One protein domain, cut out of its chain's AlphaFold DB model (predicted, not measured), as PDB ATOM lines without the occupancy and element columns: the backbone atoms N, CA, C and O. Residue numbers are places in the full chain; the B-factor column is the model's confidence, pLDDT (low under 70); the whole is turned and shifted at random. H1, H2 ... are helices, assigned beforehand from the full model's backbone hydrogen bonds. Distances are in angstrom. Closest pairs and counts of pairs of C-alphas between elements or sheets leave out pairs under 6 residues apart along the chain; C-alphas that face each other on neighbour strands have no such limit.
ATOM      1  N   GLU A  29       7.277 -29.891 -12.571       94.25
ATOM      2  CA  GLU A  29       6.695 -30.893 -13.476       94.25
ATOM      3  C   GLU A  29       5.820 -30.232 -14.552       94.25
ATOM      4  O   GLU A  29       5.864 -30.627 -15.711       94.25
ATOM      5  N   THR A  30       5.111 -29.156 -14.197       93.00
ATOM      6  CA  THR A  30       4.307 -28.365 -15.137       93.00
ATOM      7  C   THR A  30       5.161 -27.687 -16.208       93.00
ATOM      8  O   THR A  30       4.796 -27.727 -17.382       93.00
ATOM      9  N   ASP A  31       6.309 -27.111 -15.841       93.44
ATOM     10  CA  ASP A  31       7.224 -26.506 -16.818       93.44
ATOM     11  C   ASP A  31       7.795 -27.578 -17.753       93.44
ATOM     12  O   ASP A  31       7.853 -27.390 -18.969       93.44
ATOM     13  N   PHE A  32       8.170 -28.736 -17.200       94.12
ATOM     14  CA  PHE A  32       8.661 -29.866 -17.984       94.12
ATOM     15  C   PHE A  32       7.614 -30.369 -18.989       94.12
ATOM     16  O   PHE A  32       7.932 -30.555 -20.166       94.12
ATOM     17  N   GLU A  33       6.365 -30.558 -18.557       94.56
ATOM     18  CA  GLU A  33       5.259 -30.961 -19.432       94.56
ATOM     19  C   GLU A  33       4.984 -29.918 -20.523       94.56
ATOM     20  O   GLU A  33       4.822 -30.282 -21.691       94.56
ATOM     21  N   GLY A  34       4.994 -28.628 -20.173       93.75
ATOM     22  CA  GLY A  34       4.834 -27.531 -21.129       93.75
ATOM     23  C   GLY A  34       5.907 -27.553 -22.217       93.75
ATOM     24  O   GLY A  34       5.590 -27.547 -23.408       93.75
ATOM     25  N   MET A  35       7.178 -27.680 -21.826       94.38
ATOM     26  CA  MET A  35       8.289 -27.746 -22.780       94.38
ATOM     27  C   MET A  35       8.272 -29.024 -23.622       94.38
ATOM     28  O   MET A  35       8.618 -28.997 -24.805       94.38
ATOM     29  N   LEU A  36       7.815 -30.149 -23.065       94.19
ATOM     30  CA  LEU A  36       7.622 -31.377 -23.836       94.19
ATOM     31  C   LEU A  36       6.562 -31.195 -24.933       94.19
ATOM     32  O   LEU A  36       6.777 -31.638 -26.064       94.19
ATOM     33  N   LEU A  37       5.443 -30.532 -24.623       94.75
ATOM     34  CA  LEU A  37       4.385 -30.242 -25.594       94.75
ATOM     35  C   LEU A  37       4.866 -29.291 -26.693       94.75
ATOM     36  O   LEU A  37       4.607 -29.546 -27.868       94.75
ATOM     37  N   VAL A  38       5.616 -28.247 -26.335       95.75
ATOM     38  CA  VAL A  38       6.226 -27.329 -27.311       95.75
ATOM     39  C   VAL A  38       7.179 -28.072 -28.249       95.75
ATOM     40  O   VAL A  38       7.080 -27.916 -29.464       95.75
ATOM     41  N   ASN A  39       8.034 -28.957 -27.729       94.25
ATOM     42  CA  ASN A  39       8.952 -29.763 -28.546       94.25
ATOM     43  C   ASN A  39       8.227 -30.689 -29.542       94.25
ATOM     44  O   ASN A  39       8.697 -30.922 -30.662       94.25
ATOM     45  N   GLN A  40       7.072 -31.235 -29.157       93.06
ATOM     46  CA  GLN A  40       6.231 -32.017 -30.068       93.06
ATOM     47  C   GLN A  40       5.587 -31.119 -31.132       93.06
ATOM     48  O   GLN A  40       5.674 -31.421 -32.325       93.06
ATOM     49  N   ALA A  41       5.024 -29.986 -30.711       94.69
ATOM     50  CA  ALA A  41       4.390 -29.006 -31.585       94.69
ATOM     51  C   ALA A  41       5.362 -28.410 -32.614       94.69
ATOM     52  O   ALA A  41       4.978 -28.210 -33.764       94.69
ATOM     53  N   ALA A  42       6.631 -28.213 -32.250       94.25
ATOM     54  CA  ALA A  42       7.672 -27.744 -33.159       94.25
ATOM     55  C   ALA A  42       7.838 -28.669 -34.375       94.25
ATOM     56  O   ALA A  42       7.940 -28.204 -35.511       94.25
ATOM     57  N   ASN A  43       7.802 -29.990 -34.165       91.50
ATOM     58  CA  ASN A  43       7.839 -30.946 -35.270       91.50
ATOM     59  C   ASN A  43       6.583 -30.833 -36.140       91.50
ATOM     60  O   ASN A  43       6.681 -30.813 -37.365       91.50
ATOM     61  N   ASP A  44       5.404 -30.742 -35.529       93.94
ATOM     62  CA  ASP A  44       4.156 -30.601 -36.281       93.94
ATOM     63  C   ASP A  44       4.114 -29.313 -37.101       93.94
ATOM     64  O   ASP A  44       3.688 -29.348 -38.256       93.94
ATOM     65  N   TRP A  45       4.635 -28.215 -36.563       94.94
ATOM     66  CA  TRP A  45       4.783 -26.952 -37.273       94.94
ATOM     67  C   TRP A  45       5.752 -27.070 -38.456       94.94
ATOM     68  O   TRP A  45       5.387 -26.727 -39.581       94.94
ATOM     69  N   LEU A  46       6.935 -27.667 -38.256       90.38
ATOM     70  CA  LEU A  46       7.921 -27.887 -39.326       90.38
ATOM     71  C   LEU A  46       7.390 -28.747 -40.481       90.38
ATOM     72  O   LEU A  46       7.744 -28.517 -41.637       90.38
ATOM     73  N   TYR A  47       6.540 -29.735 -40.190       90.19
ATOM     74  CA  TYR A  47       5.916 -30.587 -41.208       90.19
ATOM     75  C   TYR A  47       4.585 -30.032 -41.744       90.19
ATOM     76  O   TYR A  47       3.904 -30.720 -42.507       90.19
ATOM     77  N   GLY A  48       4.195 -28.810 -41.360       92.50
ATOM     78  CA  GLY A  48       2.967 -28.152 -41.820       92.50
ATOM     79  C   GLY A  48       1.672 -28.782 -41.295       92.50
ATOM     80  O   GLY A  48       0.611 -28.596 -41.887       92.50
ATOM     81  N   ARG A  49       1.753 -29.558 -40.208       96.38
ATOM     82  CA  ARG A  49       0.611 -30.161 -39.500       96.38
ATOM     83  C   ARG A  49       0.028 -29.237 -38.427       96.38
ATOM     84  O   ARG A  49      -1.102 -29.461 -38.005       96.38
ATOM     85  N   LEU A  50       0.784 -28.219 -38.020       96.62
ATOM     86  CA  LEU A  50       0.382 -27.160 -37.097       96.62
ATOM     87  C   LEU A  50       0.617 -25.803 -37.766       96.62
ATOM     88  O   LEU A  50       1.632 -25.620 -38.440       96.62
ATOM     89  N   ASP A  51      -0.308 -24.860 -37.613       96.94
ATOM     90  CA  ASP A  51      -0.123 -23.511 -38.142       96.94
ATOM     91  C   ASP A  51       0.774 -22.660 -37.227       96.94
ATOM     92  O   ASP A  51       0.904 -22.913 -36.028       96.94
ATOM     93  N   THR A  52       1.390 -21.628 -37.808       95.25
ATOM     94  CA  THR A  52       2.319 -20.740 -37.095       95.25
ATOM     95  C   THR A  52       1.668 -20.011 -35.925       95.25
ATOM     96  O   THR A  52       2.325 -19.836 -34.906       95.25
ATOM     97  N   GLY A  53       0.401 -19.600 -36.047       96.94
ATOM     98  CA  GLY A  53      -0.298 -18.899 -34.970       96.94
ATOM     99  C   GLY A  53      -0.442 -19.796 -33.747       96.94
ATOM    100  O   GLY A  53       0.009 -19.435 -32.668       96.94
ATOM    101  N   THR A  54      -0.951 -21.013 -33.950       97.31
ATOM    102  CA  THR A  54      -1.095 -21.992 -32.866       97.31
ATOM    103  C   THR A  54       0.249 -22.349 -32.230       97.31
ATOM    104  O   THR A  54       0.344 -22.431 -31.009       97.31
ATOM    105  N   TYR A  55       1.308 -22.537 -33.024       96.62
ATOM    106  CA  TYR A  55       2.636 -22.807 -32.466       96.62
ATOM    107  C   TYR A  55       3.168 -21.629 -31.631       96.62
ATOM    108  O   TYR A  55       3.731 -21.837 -30.557       96.62
ATOM    109  N   PHE A  56       2.959 -20.393 -32.088       97.25
ATOM    110  CA  PHE A  56       3.404 -19.197 -31.372       97.25
ATOM    111  C   PHE A  56       2.620 -18.991 -30.076       97.25
ATOM    112  O   PHE A  56       3.224 -18.667 -29.057       97.25
ATOM    113  N   ASP A  57       1.315 -19.261 -30.080       97.31
ATOM    114  CA  ASP A  57       0.496 -19.233 -28.867       97.31
ATOM    115  C   ASP A  57       0.993 -20.261 -27.833       97.31
ATOM    116  O   ASP A  57       0.999 -19.984 -26.634       97.31
ATOM    117  N   MET A  58       1.454 -21.440 -28.273       96.69
ATOM    118  CA  MET A  58       2.040 -22.446 -27.376       96.69
ATOM    119  C   MET A  58       3.371 -21.990 -26.767       96.69
ATOM    120  O   MET A  58       3.602 -22.243 -25.587       96.69
ATOM    121  N   LEU A  59       4.230 -21.325 -27.548       96.25
ATOM    122  CA  LEU A  59       5.483 -20.745 -27.054       96.25
ATOM    123  C   LEU A  59       5.214 -19.652 -26.010       96.25
ATOM    124  O   LEU A  59       5.768 -19.708 -24.911       96.25
ATOM    125  N   ASP A  60       4.308 -18.720 -26.309       96.44
ATOM    126  CA  ASP A  60       3.939 -17.636 -25.392       96.44
ATOM    127  C   ASP A  60       3.321 -18.182 -24.095       96.44
ATOM    128  O   ASP A  60       3.649 -17.729 -22.997       96.44
ATOM    129  N   HIS A  61       2.502 -19.238 -24.192       95.06
ATOM    130  CA  HIS A  61       1.888 -19.884 -23.031       95.06
ATOM    131  C   HIS A  61       2.910 -20.435 -22.027       95.06
ATOM    132  O   HIS A  61       2.660 -20.397 -20.820       95.06
ATOM    133  N   VAL A  62       4.055 -20.929 -22.506       93.88
ATOM    134  CA  VAL A  62       5.149 -21.418 -21.650       93.88
ATOM    135  C   VAL A  62       6.186 -20.332 -21.325       93.88
ATOM    136  O   VAL A  62       7.224 -20.624 -20.736       93.88
ATOM    137  N   GLY A  63       5.912 -19.076 -21.689       93.62
ATOM    138  CA  GLY A  63       6.761 -17.924 -21.391       93.62
ATOM    139  C   GLY A  63       7.954 -17.740 -22.332       93.62
ATOM    140  O   GLY A  63       8.900 -17.041 -21.969       93.62
ATOM    141  N   ILE A  64       7.934 -18.353 -23.519       94.62
ATOM    142  CA  ILE A  64       8.964 -18.181 -24.549       94.62
ATOM    143  C   ILE A  64       8.482 -17.149 -25.568       94.62
ATOM    144  O   ILE A  64       7.425 -17.324 -26.164       94.62
ATOM    145  N   ASP A  65       9.284 -16.106 -25.814       96.12
ATOM    146  CA  ASP A  65       9.012 -15.133 -26.880       96.12
ATOM    147  C   ASP A  65       9.063 -15.822 -28.258       96.12
ATOM    148  O   ASP A  65      10.149 -16.225 -28.696       96.12
ATOM    149  N   PRO A  66       7.928 -15.944 -28.977       95.62
ATOM    150  CA  PRO A  66       7.886 -16.697 -30.223       95.62
ATOM    151  C   PRO A  66       8.763 -16.094 -31.322       95.62
ATOM    152  O   PRO A  66       9.390 -16.828 -32.090       95.62
ATOM    153  N   LEU A  67       8.824 -14.760 -31.401       95.12
ATOM    154  CA  LEU A  67       9.586 -14.060 -32.437       95.12
ATOM    155  C   LEU A  67      11.080 -14.078 -32.132       95.12
ATOM    156  O   LEU A  67      11.873 -14.316 -33.040       95.12
ATOM    157  N   GLY A  68      11.460 -13.869 -30.870       94.38
ATOM    158  CA  GLY A  68      12.846 -14.020 -30.433       94.38
ATOM    159  C   GLY A  68      13.369 -15.428 -30.710       94.38
ATOM    160  O   GLY A  68      14.384 -15.589 -31.383       94.38
ATOM    161  N   PHE A  69      12.623 -16.450 -30.287       93.38
ATOM    162  CA  PHE A  69      13.028 -17.846 -30.436       93.38
ATOM    163  C   PHE A  69      13.161 -18.275 -31.901       93.38
ATOM    164  O   PHE A  69      14.182 -18.820 -32.315       93.38
ATOM    165  N   THR A  70      12.139 -18.014 -32.719       92.00
ATOM    166  CA  THR A  70      12.180 -18.403 -34.137       92.00
ATOM    167  C   THR A  70      13.141 -17.550 -34.962       92.00
ATOM    168  O   THR A  70      13.727 -18.066 -35.913       92.00
ATOM    169  N   GLY A  71      13.359 -16.290 -34.578       91.75
ATOM    170  CA  GLY A  71      14.331 -15.402 -35.212       91.75
ATOM    171  C   GLY A  71      15.773 -15.885 -35.049       91.75
ATOM    172  O   GLY A  71      16.517 -15.897 -36.028       91.75
ATOM    173  N   GLU A  72      16.156 -16.358 -33.858       89.31
ATOM    174  CA  GLU A  72      17.480 -16.962 -33.626       89.31
ATOM    175  C   GLU A  72      17.699 -18.208 -34.500       89.31
ATOM    176  O   GLU A  72      18.769 -18.401 -35.086       89.31
ATOM    177  N   VAL A  73      16.662 -19.037 -34.652       88.19
ATOM    178  CA  VAL A  73      16.705 -20.223 -35.519       88.19
ATOM    179  C   VAL A  73      16.826 -19.839 -36.993       88.19
ATOM    180  O   VAL A  73      17.618 -20.440 -37.725       88.19
ATOM    181  N   GLU A  74      16.074 -18.834 -37.442       88.00
ATOM    182  CA  GLU A  74      16.153 -18.319 -38.809       88.00
ATOM    183  C   GLU A  74      17.544 -17.744 -39.111       88.00
ATOM    184  O   GLU A  74      18.116 -18.037 -40.164       88.00
ATOM    185  N   GLU A  75      18.129 -16.982 -38.183       87.88
ATOM    186  CA  GLU A  75      19.493 -16.467 -38.310       87.88
ATOM    187  C   GLU A  75      20.510 -17.608 -38.433       87.88
ATOM    188  O   GLU A  75      21.349 -17.592 -39.338       87.88
ATOM    189  N   HIS A  76      20.397 -18.645 -37.596       85.38
ATOM    190  CA  HIS A  76      21.277 -19.813 -37.656       85.38
ATOM    191  C   HIS A  76      21.176 -20.549 -38.998       85.38
ATOM    192  O   HIS A  76      22.195 -20.896 -39.602       85.38
ATOM    193  N   ILE A  77      19.960 -20.743 -39.517       84.06
ATOM    194  CA  ILE A  77      19.736 -21.345 -40.840       84.06
ATOM    195  C   ILE A  77      20.316 -20.462 -41.950       84.06
ATOM    196  O   ILE A  77      20.983 -20.970 -42.852       84.06
ATOM    197  N   ASN A  78      20.112 -19.148 -41.886       85.12
ATOM    198  CA  ASN A  78      20.654 -18.217 -42.873       85.12
ATOM    199  C   ASN A  78      22.188 -18.234 -42.891       85.12
ATOM    200  O   ASN A  78      22.788 -18.248 -43.968       85.12
ATOM    201  N   LEU A  79      22.830 -18.318 -41.722       83.31
ATOM    202  CA  LEU A  79      24.276 -18.514 -41.627       83.31
ATOM    203  C   LEU A  79      24.692 -19.824 -42.308       83.31
ATOM    204  O   LEU A  79      25.593 -19.809 -43.146       83.31
ATOM    205  N   LEU A  80      24.000 -20.932 -42.038       78.00
ATOM    206  CA  LEU A  80      24.284 -22.227 -42.666       78.00
ATOM    207  C   LEU A  80      24.176 -22.187 -44.196       78.00
ATOM    208  O   LEU A  80      25.044 -22.724 -44.877       78.00
ATOM    209  N   VAL A  81      23.145 -21.531 -44.734       78.44
ATOM    210  CA  VAL A  81      22.933 -21.388 -46.185       78.44
ATOM    211  C   VAL A  81      23.966 -20.455 -46.821       78.44
ATOM    212  O   VAL A  81      24.368 -20.671 -47.958       78.44
ATOM    213  N   SER A  82      24.416 -19.421 -46.107       74.56
ATOM    214  CA  SER A  82      25.389 -18.453 -46.634       74.56
ATOM    215  C   SER A  82      26.827 -18.987 -46.712       74.56
ATOM    216  O   SER A  82      27.615 -18.495 -47.521       74.56
ATOM    217  N   TYR A  83      27.168 -19.983 -45.886       64.56
ATOM    218  CA  TYR A  83      28.499 -20.599 -45.817       64.56
ATOM    219  C   TYR A  83      28.560 -22.034 -46.378       64.56
ATOM    220  O   TYR A  83      29.638 -22.637 -46.348       64.56
ATOM    221  N   GLY A  84      27.436 -22.587 -46.849       55.22
ATOM    222  CA  GLY A  84      27.330 -23.911 -47.484       55.22
ATOM    223  C   GLY A  84      27.407 -23.848 -49.003       55.22
ATOM    224  O   GLY A  84      28.023 -24.771 -49.581       55.22
TER     225      GLY A  84
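This is residues 29 to 84 of the 84 residues of an uncharacterized protein of Nostoc sp. MBR 210 (UniProt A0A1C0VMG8). A helical hairpin, H1 folded back into the shorter H2 at its side, makes a small body, and a third helix, H3, leaves the end of the link after H2 as a long arm. Residues 71 to 84, of which 71 to 83 belong to H3, stick out with nothing packed on them, and the outline is elongated, with spans of 40 by 21 by 18 A. The printed part has 56 residues with three named helices, in the order H1, H2, H3, and no named strand; the class is all helix. The whole is only just loose, close to compact, with a radius of gyration of the C-alphas of 12.6 A.

H1 is residues 29 to 46, 26.1 A from first to last C-alpha, and begins with C-alpha 29 at (6.695, -30.893, -13.476). H2 is residues 52 to 61, 14.1 A long, with C-alpha 52 at (2.319, -20.740, -37.095). H3 is residues 66 to 83, again 26.1 A, and ends with C-alpha 83 at (28.499, -20.599, -45.817).

H1 and H2 are a helical hairpin: they touch, at a shallow tilt of 13 degrees, opposite ways. Their closest C-alphas, those of Val 38 and Met 58, are 6.4 A apart, and H1 touches H2 with residues 38 to 45 alone. H2 and H3 touch only at the corner by their link, at a steep tilt of 58 degrees, opposite ways. Their closest C-alphas, those of Phe 56 and Pro 66, are 5.3 A apart, and H3 touches H2 with residue 66 alone. H1 and H3 are apart. In H2 and H3 every O i to N i+4 pair is within hydrogen-bond range; in H1, 13 of 14 are.

The C-alphas of Glu 29 and Gly 84, the two farthest apart, are 40.4 A from each other. Without residues 71 to 84, which stand free, the body spans 29 by 19 by 13 A. The printed part has no cut, and both links are tight. The mean pLDDT of the printed part is 91.2, with residues 83 to 84 under 70.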